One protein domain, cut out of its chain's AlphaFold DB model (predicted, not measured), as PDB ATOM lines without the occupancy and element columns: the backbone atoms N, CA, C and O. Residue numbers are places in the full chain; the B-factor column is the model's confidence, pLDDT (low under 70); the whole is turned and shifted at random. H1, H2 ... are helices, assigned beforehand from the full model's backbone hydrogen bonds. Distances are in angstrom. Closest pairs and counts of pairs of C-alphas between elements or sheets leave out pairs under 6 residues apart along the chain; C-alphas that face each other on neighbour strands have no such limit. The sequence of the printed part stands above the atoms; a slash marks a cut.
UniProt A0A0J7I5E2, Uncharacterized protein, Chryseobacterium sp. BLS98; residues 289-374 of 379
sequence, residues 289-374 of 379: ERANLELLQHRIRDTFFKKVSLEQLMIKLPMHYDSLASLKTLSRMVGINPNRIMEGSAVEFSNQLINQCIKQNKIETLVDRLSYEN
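This is residues 289 to 374 of the 379 residues of an uncharacterized protein of Chryseobacterium sp. BLS98 (UniProt A0A0J7I5E2). What is the shape? H4, the longest helix, runs through the core; H3 is side by side with it, while H1, H2 and H5 pack on it crosswise. What is it made of? The 86 printed residues hold five named helices, H1 to H5 in chain order: all helix, compact, radius of gyration of the C-alphas 11.5 A, spans 31 by 30 by 23 A.

Which helix is the hub? H4, residues 346 to 359, touches H3, residues 324 to 333, at a shallow tilt of 18 degrees; the closest C-alphas, of Leu 324 and Ala 346, are 5.5 A apart. It touches H2, residues 310 to 320, at a steep 43 degrees; the closest C-alphas, of Pro 318 and Val 347, are 5.4 A apart. What of the others? H1, residues 289 to 300, touches H4 with residues 291 to 295 alone, closest C-alphas Ala 291 and Gln 352, 5.6 A. H5, residues 363 to 373, touches H4 at residues 354 to 357 alone, closest C-alphas Ile 363 and Cys 357, 4.7 A. Are the backbones paired? Every O i to N i+4 pair is within hydrogen-bond range in H1, H3, H4 and H5, and 6 of 7 in H2.

Where does H1 begin? C-alpha 289 is at (147.003, 136.271, 151.988). How long is H4? It is 19.9 A from first to last C-alpha, ending at (148.319, 123.352, 143.165).

Is it cut? The printed part has no cut; H3 to H4 is a long link. Where is confidence low? Residues 301 to 303 are under 70.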
ATOM      1  N   GLU A 289     147.550 136.767 150.718       77.56
ATOM      2  CA  GLU A 289     147.003 136.271 151.988       77.56
ATOM      3  C   GLU A 289     146.449 134.854 151.822       77.56
ATOM      4  O   GLU A 289     146.785 133.945 152.579       77.56
ATOM      5  N   ARG A 290     145.679 134.623 150.753       76.75
ATOM      6  CA  ARG A 290     145.150 133.299 150.427       76.75
ATOM      7  C   ARG A 290     146.267 132.271 150.249       76.75
ATOM      8  O   ARG A 290     146.151 131.163 150.768       76.75
ATOM      9  N   ALA A 291     147.345 132.621 149.547       75.50
ATOM     10  CA  ALA A 291     148.481 131.722 149.375       75.50
ATOM     11  C   ALA A 291     149.145 131.378 150.716       75.50
ATOM     12  O   ALA A 291     149.422 130.209 150.974       75.50
ATOM     13  N   ASN A 292     149.346 132.363 151.592       81.94
ATOM     14  CA  ASN A 292     149.942 132.148 152.910       81.94
ATOM     15  C   ASN A 292     149.067 131.273 153.819       81.94
ATOM     16  O   ASN A 292     149.566 130.351 154.471       81.94
ATOM     17  N   LEU A 293     147.754 131.501 153.815       80.69
ATOM     18  CA  LEU A 293     146.809 130.659 154.539       80.69
ATOM     19  C   LEU A 293     146.814 129.216 153.989       80.69
ATOM     20  O   LEU A 293     146.681 128.261 154.759       80.69
ATOM     21  N   GLU A 294     146.983 129.024 152.674       78.31
ATOM     22  CA  GLU A 294     147.000 127.688 152.052       78.31
ATOM     23  C   GLU A 294     148.278 126.941 152.455       78.31
ATOM     24  O   GLU A 294     148.230 125.764 152.826       78.31
ATOM     25  N   LEU A 295     149.413 127.644 152.513       81.31
ATOM     26  CA  LEU A 295     150.660 127.102 153.056       81.31
ATOM     27  C   LEU A 295     150.537 126.726 154.537       81.31
ATOM     28  O   LEU A 295     151.009 125.655 154.928       81.31
ATOM     29  N   LEU A 296     149.860 127.540 155.358       81.69
ATOM     30  CA  LEU A 296     149.557 127.192 156.750       81.69
ATOM     31  C   LEU A 296     148.817 125.848 156.834       81.69
ATOM     32  O   LEU A 296     149.215 124.976 157.608       81.69
ATOM     33  N   GLN A 297     147.799 125.627 156.001       75.50
ATOM     34  CA  GLN A 297     147.077 124.351 155.970       75.50
ATOM     35  C   GLN A 297     147.973 123.172 155.588       75.50
ATOM     36  O   GLN A 297     147.932 122.130 156.245       75.50
ATOM     37  N   HIS A 298     148.803 123.323 154.556       76.25
ATOM     38  CA  HIS A 298     149.743 122.275 154.164       76.25
ATOM     39  C   HIS A 298     150.773 121.975 155.260       76.25
ATOM     40  O   HIS A 298     151.153 120.815 155.440       76.25
ATOM     41  N   ARG A 299     151.176 122.984 156.039       79.25
ATOM     42  CA  ARG A 299     152.056 122.807 157.198       79.25
ATOM     43  C   ARG A 299     151.362 122.043 158.329       79.25
ATOM     44  O   ARG A 299     151.967 121.151 158.905       79.25
ATOM     45  N   ILE A 300     150.087 122.322 158.607       71.88
ATOM     46  CA  ILE A 300     149.292 121.601 159.627       71.88
ATOM     47  C   ILE A 300     149.127 120.114 159.281       71.88
ATOM     48  O   ILE A 300     149.026 119.272 160.174       71.88
ATOM     49  N   ARG A 301     149.120 119.786 157.985       67.94
ATOM     50  CA  ARG A 301     149.091 118.404 157.477       67.94
ATOM     51  C   ARG A 301     150.438 117.688 157.572       67.94
ATOM     52  O   ARG A 301     150.505 116.527 157.183       67.94
ATOM     53  N   ASP A 302     151.473 118.380 158.047       67.06
ATOM     54  CA  ASP A 302     152.852 117.900 158.093       67.06
ATOM     55  C   ASP A 302     153.299 117.363 156.723       67.06
ATOM     56  O   ASP A 302     153.758 116.233 156.563       67.06
ATOM     57  N   THR A 303     153.047 118.157 155.673       67.69
ATOM     58  CA  THR A 303     153.305 117.716 154.299       67.69
ATOM     59  C   THR A 303     154.811 117.692 154.028       67.69
ATOM     60  O   THR A 303     155.491 118.717 154.140       67.69
ATOM     61  N   PHE A 304     155.316 116.531 153.605       70.69
ATOM     62  CA  PHE A 304     156.697 116.348 153.161       70.69
ATOM     63  C   PHE A 304     156.763 116.117 151.656       70.69
ATOM     64  O   PHE A 304     155.986 115.348 151.094       70.69
ATOM     65  N   PHE A 305     157.773 116.706 151.021       74.50
ATOM     66  CA  PHE A 305     158.068 116.530 149.603       74.50
ATOM     67  C   PHE A 305     159.506 116.041 149.468       74.50
ATOM     68  O   PHE A 305     160.448 116.771 149.762       74.50
ATOM     69  N   LYS A 306     159.695 114.768 149.096       73.56
ATOM     70  CA  LYS A 306     161.027 114.125 149.041       73.56
ATOM     71  C   LYS A 306     161.846 114.298 150.337       73.56
ATOM     72  O   LYS A 306     163.054 114.503 150.288       73.56
ATOM     73  N   LYS A 307     161.184 114.166 151.498       78.75
ATOM     74  CA  LYS A 307     161.732 114.370 152.862       78.75
ATOM     75  C   LYS A 307     162.042 115.825 153.243       78.75
ATOM     76  O   LYS A 307     162.534 116.050 154.343       78.75
ATOM     77  N   VAL A 308     161.740 116.792 152.381       81.06
ATOM     78  CA  VAL A 308     161.818 118.220 152.703       81.06
ATOM     79  C   VAL A 308     160.465 118.662 153.247       81.06
ATOM     80  O   VAL A 308     159.438 118.421 152.607       81.06
ATOM     81  N   SER A 309     160.445 119.278 154.428       84.44
ATOM     82  CA  SER A 309     159.205 119.829 154.982       84.44
ATOM     83  C   SER A 309     158.835 121.141 154.292       84.44
ATOM     84  O   SER A 309     159.694 121.869 153.784       84.44
ATOM     85  N   LEU A 310     157.548 121.488 154.303       85.19
ATOM     86  CA  LEU A 310     157.110 122.781 153.781       85.19
ATOM     87  C   LEU A 310     157.784 123.964 154.500       85.19
ATOM     88  O   LEU A 310     158.172 124.930 153.851       85.19
ATOM     89  N   GLU A 311     157.991 123.864 155.817       84.06
ATOM     90  CA  GLU A 311     158.700 124.889 156.597       84.06
ATOM     91  C   GLU A 311     160.136 125.088 156.092       84.06
ATOM     92  O   GLU A 311     160.585 126.222 155.935       84.06
ATOM     93  N   GLN A 312     160.845 124.001 155.762       86.31
ATOM     94  CA  GLN A 312     162.177 124.104 155.169       86.31
ATOM     95  C   GLN A 312     162.141 124.818 153.819       86.31
ATOM     96  O   GLN A 312     163.020 125.631 153.556       86.31
ATOM     97  N   LEU A 313     161.139 124.565 152.975       87.69
ATOM     98  CA  LEU A 313     160.997 125.276 151.700       87.69
ATOM     99  C   LEU A 313     160.728 126.770 151.901       87.69
ATOM    100  O   LEU A 313     161.381 127.585 151.254       87.69
ATOM    101  N   MET A 314     159.824 127.120 152.818       87.94
ATOM    102  CA  MET A 314     159.467 128.512 153.118       87.94
ATOM    103  C   MET A 314     160.632 129.316 153.701       87.94
ATOM    104  O   MET A 314     160.707 130.516 153.474       87.94
ATOM    105  N   ILE A 315     161.559 128.667 154.412       88.44
ATOM    106  CA  ILE A 315     162.792 129.296 154.911       88.44
ATOM    107  C   ILE A 315     163.847 129.358 153.807       88.44
ATOM    108  O   ILE A 315     164.418 130.402 153.522       88.44
ATOM    109  N   LYS A 316     164.148 128.221 153.173       89.00
ATOM    110  CA  LYS A 316     165.320 128.102 152.297       89.00
ATOM    111  C   LYS A 316     165.145 128.814 150.965       89.00
ATOM    112  O   LYS A 316     166.132 129.290 150.415       89.00
ATOM    113  N   LEU A 317     163.928 128.876 150.431       89.25
ATOM    114  CA  LEU A 317     163.688 129.525 149.150       89.25
ATOM    115  C   LEU A 317     164.026 131.031 149.184       89.25
ATOM    116  O   LEU A 317     164.893 131.423 148.403       89.25
ATOM    117  N   PRO A 318     163.452 131.859 150.082       87.75
ATOM    118  CA  PRO A 318     163.786 133.284 150.141       87.75
ATOM    119  C   PRO A 318     165.247 133.545 150.535       87.75
ATOM    120  O   PRO A 318     165.863 134.432 149.956       87.75
ATOM    121  N   MET A 319     165.843 132.724 151.412       87.12
ATOM    122  CA  MET A 319     167.269 132.831 151.774       87.12
ATOM    123  C   MET A 319     168.223 132.672 150.575       87.12
ATOM    124  O   MET A 319     169.327 133.211 150.572       87.12
ATOM    125  N   HIS A 320     167.848 131.860 149.581       86.25
ATOM    126  CA  HIS A 320     168.691 131.567 148.415       86.25
ATOM    127  C   HIS A 320     168.296 132.350 147.159       86.25
ATOM    128  O   HIS A 320     169.121 132.507 146.258       86.25
ATOM    129  N   TYR A 321     167.057 132.835 147.090       86.75
ATOM    130  CA  TYR A 321     166.523 133.622 145.984       86.75
ATOM    131  C   TYR A 321     165.985 134.945 146.535       86.75
ATOM    132  O   TYR A 321     164.782 135.175 146.618       86.75
ATOM    133  N   ASP A 322     166.921 135.819 146.889       80.88
ATOM    134  CA  ASP A 322     166.704 137.113 147.547       80.88
ATOM    135  C   ASP A 322     166.131 138.212 146.630       80.88
ATOM    136  O   ASP A 322     165.744 139.287 147.090       80.88
ATOM    137  N   SER A 323     166.047 137.954 145.322       88.00
ATOM    138  CA  SER A 323     165.562 138.911 144.329       88.00
ATOM    139  C   SER A 323     164.350 138.389 143.561       88.00
ATOM    140  O   SER A 323     164.255 137.219 143.184       88.00
ATOM    141  N   LEU A 324     163.442 139.296 143.195       88.44
ATOM    142  CA  LEU A 324     162.317 138.957 142.318       88.44
ATOM    143  C   LEU A 324     162.780 138.430 140.952       88.44
ATOM    144  O   LEU A 324     162.104 137.604 140.342       88.44
ATOM    145  N   ALA A 325     163.932 138.883 140.451       90.06
ATOM    146  CA  ALA A 325     164.468 138.431 139.170       90.06
ATOM    147  C   ALA A 325     164.895 136.953 139.210       90.06
ATOM    148  O   ALA A 325     164.592 136.198 138.275       90.06
ATOM    149  N   SER A 326     165.552 136.522 140.294       90.94
ATOM    150  CA  SER A 326     165.949 135.123 140.478       90.94
ATOM    151  C   SER A 326     164.724 134.227 140.681       90.94
ATOM    152  O   SER A 326     164.608 133.199 140.013       90.94
ATOM    153  N   LEU A 327     163.739 134.666 141.470       91.38
ATOM    154  CA  LEU A 327     162.480 133.941 141.671       91.38
ATOM    155  C   LEU A 327     161.633 133.823 140.396       91.38
ATOM    156  O   LEU A 327     161.118 132.746 140.091       91.38
ATOM    157  N   LYS A 328     161.529 134.889 139.587       92.75
ATOM    158  CA  LYS A 328     160.858 134.837 138.274       92.75
ATOM    159  C   LYS A 328     161.551 133.854 137.330       92.75
ATOM    160  O   LYS A 328     160.884 133.186 136.539       92.75
ATOM    161  N   THR A 329     162.877 133.754 137.400       92.31
ATOM    162  CA  THR A 329     163.649 132.783 136.614       92.31
ATOM    163  C   THR A 329     163.359 131.359 137.080       92.31
ATOM    164  O   THR A 329     162.949 130.539 136.259       92.31
ATOM    165  N   LEU A 330     163.443 131.094 138.387       93.62
ATOM    166  CA  LEU A 330     163.109 129.796 138.975       93.62
ATOM    167  C   LEU A 330     161.677 129.358 138.632       93.62
ATOM    168  O   LEU A 330     161.469 128.230 138.191       93.62
ATOM    169  N   SER A 331     160.705 130.269 138.745       93.62
ATOM    170  CA  SER A 331     159.309 130.032 138.359       93.62
ATOM    171  C   SER A 331     159.208 129.484 136.934       93.62
ATOM    172  O   SER A 331     158.585 128.444 136.720       93.62
ATOM    173  N   ARG A 332     159.869 130.125 135.957       94.50
ATOM    174  CA  ARG A 332     159.863 129.659 134.557       94.50
ATOM    175  C   ARG A 332     160.491 128.275 134.410       94.50
ATOM    176  O   ARG A 332     159.968 127.459 133.658       94.50
ATOM    177  N   MET A 333     161.576 128.001 135.132       92.44
ATOM    178  CA  MET A 333     162.295 126.722 135.067       92.44
ATOM    179  C   MET A 333     161.487 125.556 135.636       92.44
ATOM    180  O   MET A 333     161.560 124.449 135.114       92.44
ATOM    181  N   VAL A 334     160.678 125.813 136.665       93.25
ATOM    182  CA  VAL A 334     159.731 124.840 137.234       93.25
ATOM    183  C   VAL A 334     158.440 124.758 136.395       93.25
ATOM    184  O   VAL A 334     157.567 123.928 136.637       93.25
ATOM    185  N   GLY A 335     158.308 125.587 135.355       92.12
ATOM    186  CA  GLY A 335     157.155 125.594 134.458       92.12
ATOM    187  C   GLY A 335     155.937 126.322 135.030       92.12
ATOM    188  O   GLY A 335     154.808 126.012 134.648       92.12
ATOM    189  N   ILE A 336     156.136 127.259 135.959       92.56
ATOM    190  CA  ILE A 336     155.116 128.183 136.465       92.56
ATOM    191  C   ILE A 336     155.277 129.530 135.752       92.56
ATOM    192  O   ILE A 336     156.369 130.098 135.700       92.56
ATOM    193  N   ASN A 337     154.187 130.067 135.197       90.31
ATOM    194  CA  ASN A 337     154.212 131.391 134.578       90.31
ATOM    195  C   ASN A 337     154.339 132.474 135.671       90.31
ATOM    196  O   ASN A 337     153.393 132.628 136.443       90.31
ATOM    197  N   PRO A 338     155.441 133.251 135.720       87.94
ATOM    198  CA  PRO A 338     155.655 134.252 136.766       87.94
ATOM    199  C   PRO A 338     154.627 135.388 136.740       87.94
ATOM    200  O   PRO A 338     154.425 136.029 137.760       87.94
ATOM    201  N   ASN A 339     153.946 135.622 135.612       86.44
ATOM    202  CA  ASN A 339     152.898 136.645 135.516       86.44
ATOM    203  C   ASN A 339     151.602 136.243 136.245       86.44
ATOM    204  O   ASN A 339     150.679 137.044 136.320       86.44
ATOM    205  N   ARG A 340     151.505 134.997 136.733       80.44
ATOM    206  CA  ARG A 340     150.409 134.528 137.596       80.44
ATOM    207  C   ARG A 340     150.693 134.735 139.087       80.44
ATOM    208  O   ARG A 340     149.912 134.274 139.909       80.44
ATOM    209  N   ILE A 341     151.835 135.326 139.425       81.50
ATOM    210  CA  ILE A 341     152.245 135.616 140.797       81.50
ATOM    211  C   ILE A 341     152.250 137.137 140.935       81.50
ATOM    212  O   ILE A 341     152.845 137.825 140.100       81.50
ATOM    213  N   MET A 342     151.573 137.661 141.955       75.88
ATOM    214  CA  MET A 342     151.544 139.101 142.205       75.88
ATOM    215  C   MET A 342     152.940 139.615 142.571       75.88
ATOM    216  O   MET A 342     153.701 138.947 143.274       75.88
ATOM    217  N   GLU A 343     153.270 140.823 142.111       72.75
ATOM    218  CA  GLU A 343     154.504 141.495 142.519       72.75
ATOM    219  C   GLU A 343     154.399 141.952 143.981       72.75
ATOM    220  O   GLU A 343     153.378 142.491 144.403       72.75
ATOM    221  N   GLY A 344     155.461 141.712 144.746       77.19
ATOM    222  CA  GLY A 344     155.558 141.986 146.178       77.19
ATOM    223  C   GLY A 344     157.000 141.805 146.646       77.19
ATOM    224  O   GLY A 344     157.932 141.879 145.843       77.19
ATOM    225  N   SER A 345     157.202 141.543 147.930       84.00
ATOM    226  CA  SER A 345     158.507 141.135 148.459       84.00
ATOM    227  C   SER A 345     158.959 139.781 147.885       84.00
ATOM    228  O   SER A 345     158.156 138.973 147.406       84.00
ATOM    229  N   ALA A 346     160.264 139.494 147.948       85.06
ATOM    230  CA  ALA A 346     160.802 138.194 147.536       85.06
ATOM    231  C   ALA A 346     160.204 137.031 148.355       85.06
ATOM    232  O   ALA A 346     159.963 135.949 147.816       85.06
ATOM    233  N   VAL A 347     159.898 137.262 149.633       85.19
ATOM    234  CA  VAL A 347     159.282 136.259 150.512       85.19
ATOM    235  C   VAL A 347     157.834 135.980 150.100       85.19
ATOM    236  O   VAL A 347     157.456 134.822 149.935       85.19
ATOM    237  N   GLU A 348     157.033 137.015 149.825       84.75
ATOM    238  CA  GLU A 348     155.658 136.840 149.328       84.75
ATOM    239  C   GLU A 348     155.628 136.124 147.974       84.75
ATOM    240  O   GLU A 348     154.804 135.233 147.757       84.75
ATOM    241  N   PHE A 349     156.542 136.479 147.064       89.81
ATOM    242  CA  PHE A 349     156.663 135.803 145.774       89.81
ATOM    243  C   PHE A 349     157.060 134.330 145.962       89.81
ATOM    244  O   PHE A 349     156.513 133.453 145.294       89.81
ATOM    245  N   SER A 350     157.980 134.044 146.890       89.81
ATOM    246  CA  SER A 350     158.407 132.683 147.237       89.81
ATOM    247  C   SER A 350     157.238 131.837 147.740       89.81
ATOM    248  O   SER A 350     157.012 130.739 147.228       89.81
ATOM    249  N   ASN A 351     156.447 132.366 148.671       87.94
ATOM    250  CA  ASN A 351     155.268 131.687 149.204       87.94
ATOM    251  C   ASN A 351     154.222 131.418 148.110       87.94
ATOM    252  O   ASN A 351     153.741 130.290 147.966       87.94
ATOM    253  N   GLN A 352     153.925 132.412 147.269       88.75
ATOM    254  CA  GLN A 352     153.017 132.235 146.134       88.75
ATOM    255  C   GLN A 352     153.537 131.195 145.126       88.75
ATOM    256  O   GLN A 352     152.754 130.379 144.637       88.75
ATOM    257  N   LEU A 353     154.844 131.169 144.839       91.62
ATOM    258  CA  LEU A 353     155.457 130.172 143.957       91.62
ATOM    259  C   LEU A 353     155.335 128.756 144.533       91.62
ATOM    260  O   LEU A 353     154.915 127.847 143.816       91.62
ATOM    261  N   ILE A 354     155.666 128.562 145.815       90.56
ATOM    262  CA  ILE A 354     155.521 127.267 146.496       90.56
ATOM    263  C   ILE A 354     154.067 126.796 146.403       90.56
ATOM    264  O   ILE A 354     153.807 125.664 145.993       90.56
ATOM    265  N   ASN A 355     153.118 127.680 146.705       87.00
ATOM    266  CA  ASN A 355     151.699 127.365 146.653       87.00
ATOM    267  C   ASN A 355     151.224 126.984 145.233       87.00
ATOM    268  O   ASN A 355     150.560 125.966 145.040       87.00
ATOM    269  N   GLN A 356     151.629 127.737 144.205       88.25
ATOM    270  CA  GLN A 356     151.330 127.402 142.804       88.25
ATOM    271  C   GLN A 356     151.936 126.058 142.384       88.25
ATOM    272  O   GLN A 356     151.304 125.290 141.655       88.25
ATOM    273  N   CYS A 357     153.143 125.747 142.862       89.44
ATOM    274  CA  CYS A 357     153.771 124.450 142.647       89.44
ATOM    275  C   CYS A 357     152.979 123.317 143.308       89.44
ATOM    276  O   CYS A 357     152.842 122.262 142.695       89.44
ATOM    277  N   ILE A 358     152.420 123.513 144.502       86.44
ATOM    278  CA  ILE A 358     151.549 122.515 145.137       86.44
ATOM    279  C   ILE A 358     150.272 122.316 144.307       86.44
ATOM    280  O   ILE A 358     149.980 121.191 143.905       86.44
ATOM    281  N   LYS A 359     149.568 123.401 143.954       84.88
ATOM    282  CA  LYS A 359     148.319 123.352 143.165       84.88
ATOM    283  C   LYS A 359     148.478 122.664 141.810       84.88
ATOM    284  O   LYS A 359     147.568 121.990 141.345       84.88
ATOM    285  N   GLN A 360     149.631 122.837 141.168       87.88
ATOM    286  CA  GLN A 360     149.925 122.247 139.858       87.88
ATOM    287  C   GLN A 360     150.715 120.933 139.941       87.88
ATOM    288  O   GLN A 360     151.187 120.457 138.911       87.88
ATOM    289  N   ASN A 361     150.886 120.360 141.139       86.44
ATOM    290  CA  ASN A 361     151.660 119.140 141.378       86.44
ATOM    291  C   ASN A 361     153.111 119.195 140.831       86.44
ATOM    292  O   ASN A 361     153.636 118.231 140.281       86.44
ATOM    293  N   LYS A 362     153.761 120.357 140.963       90.62
ATOM    294  CA  LYS A 362     155.145 120.660 140.541       90.62
ATOM    295  C   LYS A 362     156.101 120.879 141.714       90.62
ATOM    296  O   LYS A 362     157.257 121.249 141.521       90.62
ATOM    297  N   ILE A 363     155.640 120.665 142.943       90.06
ATOM    298  CA  ILE A 363     156.438 120.880 144.154       90.06
ATOM    299  C   ILE A 363     157.686 119.989 144.207       90.06
ATOM    300  O   ILE A 363     158.752 120.449 144.603       90.06
ATOM    301  N   GLU A 364     157.609 118.754 143.707       87.06
ATOM    302  CA  GLU A 364     158.790 117.893 143.591       87.06
ATOM    303  C   GLU A 364     159.799 118.422 142.571       87.06
ATOM    304  O   GLU A 364     161.001 118.356 142.811       87.06
ATOM    305  N   THR A 365     159.321 118.994 141.462       90.62
ATOM    306  CA  THR A 365     160.172 119.651 140.462       90.62
ATOM    307  C   THR A 365     160.872 120.873 141.053       90.62
ATOM    308  O   THR A 365     162.050 121.092 140.776       90.62
ATOM    309  N   LEU A 366     160.181 121.644 141.902       92.06
ATOM    310  CA  LEU A 366     160.786 122.746 142.650       92.06
ATOM    311  C   LEU A 366     161.907 122.231 143.568       92.06
ATOM    312  O   LEU A 366     163.023 122.739 143.504       92.06
ATOM    313  N   VAL A 367     161.641 121.192 144.368       89.38
ATOM    314  CA  VAL A 367     162.637 120.585 145.272       89.38
ATOM    315  C   VAL A 367     163.852 120.056 144.504       89.38
ATOM    316  O   VAL A 367     164.988 120.297 144.918       89.38
ATOM    317  N   ASP A 368     163.636 119.373 143.376       88.62
ATOM    318  CA  ASP A 368     164.718 118.858 142.531       88.62
ATOM    319  C   ASP A 368     165.572 119.989 141.968       88.62
ATOM    320  O   ASP A 368     166.799 119.901 141.979       88.62
ATOM    321  N   ARG A 369     164.935 121.068 141.503       90.50
ATOM    322  CA  ARG A 369     165.647 122.219 140.947       90.50
ATOM    323  C   ARG A 369     166.508 122.900 142.003       90.50
ATOM    324  O   ARG A 369     167.685 123.142 141.746       90.50
ATOM    325  N   LEU A 370     165.950 123.125 143.192       89.75
ATOM    326  CA  LEU A 370     166.668 123.688 144.336       89.75
ATOM    327  C   LEU A 370     167.859 122.811 144.740       89.75
ATOM    328  O   LEU A 370     168.961 123.309 144.952       89.75
ATOM    329  N   SER A 371     167.659 121.492 144.781       87.56
ATOM    330  CA  SER A 371     168.710 120.532 145.136       87.56
ATOM    331  C   SER A 371     169.793 120.408 144.059       87.56
ATOM    332  O   SER A 371     170.952 120.159 144.382       87.56
ATOM    333  N   TYR A 372     169.438 120.574 142.782       87.25
ATOM    334  CA  TYR A 372     170.385 120.565 141.667       87.25
ATOM    335  C   TYR A 372     171.255 121.826 141.650       87.25
ATOM    336  O   TYR A 372     172.471 121.729 141.505       87.25
ATOM    337  N   GLU A 373     170.644 123.003 141.816       83.25
ATOM    338  CA  GLU A 373     171.366 124.281 141.838       83.25
ATOM    339  C   GLU A 373     172.199 124.444 143.115       83.25
ATOM    340  O   GLU A 373     173.280 125.033 143.078       83.25
ATOM    341  N   ASN A 374     171.749 123.865 144.233       81.88
ATOM    342  CA  ASN A 374     172.487 123.852 145.487       81.88
ATOM    343  C   ASN A 374     172.313 122.523 146.242       81.88
ATOM    344  O   ASN A 374     171.415 122.349 147.064       81.88
TER     345      ASN A 374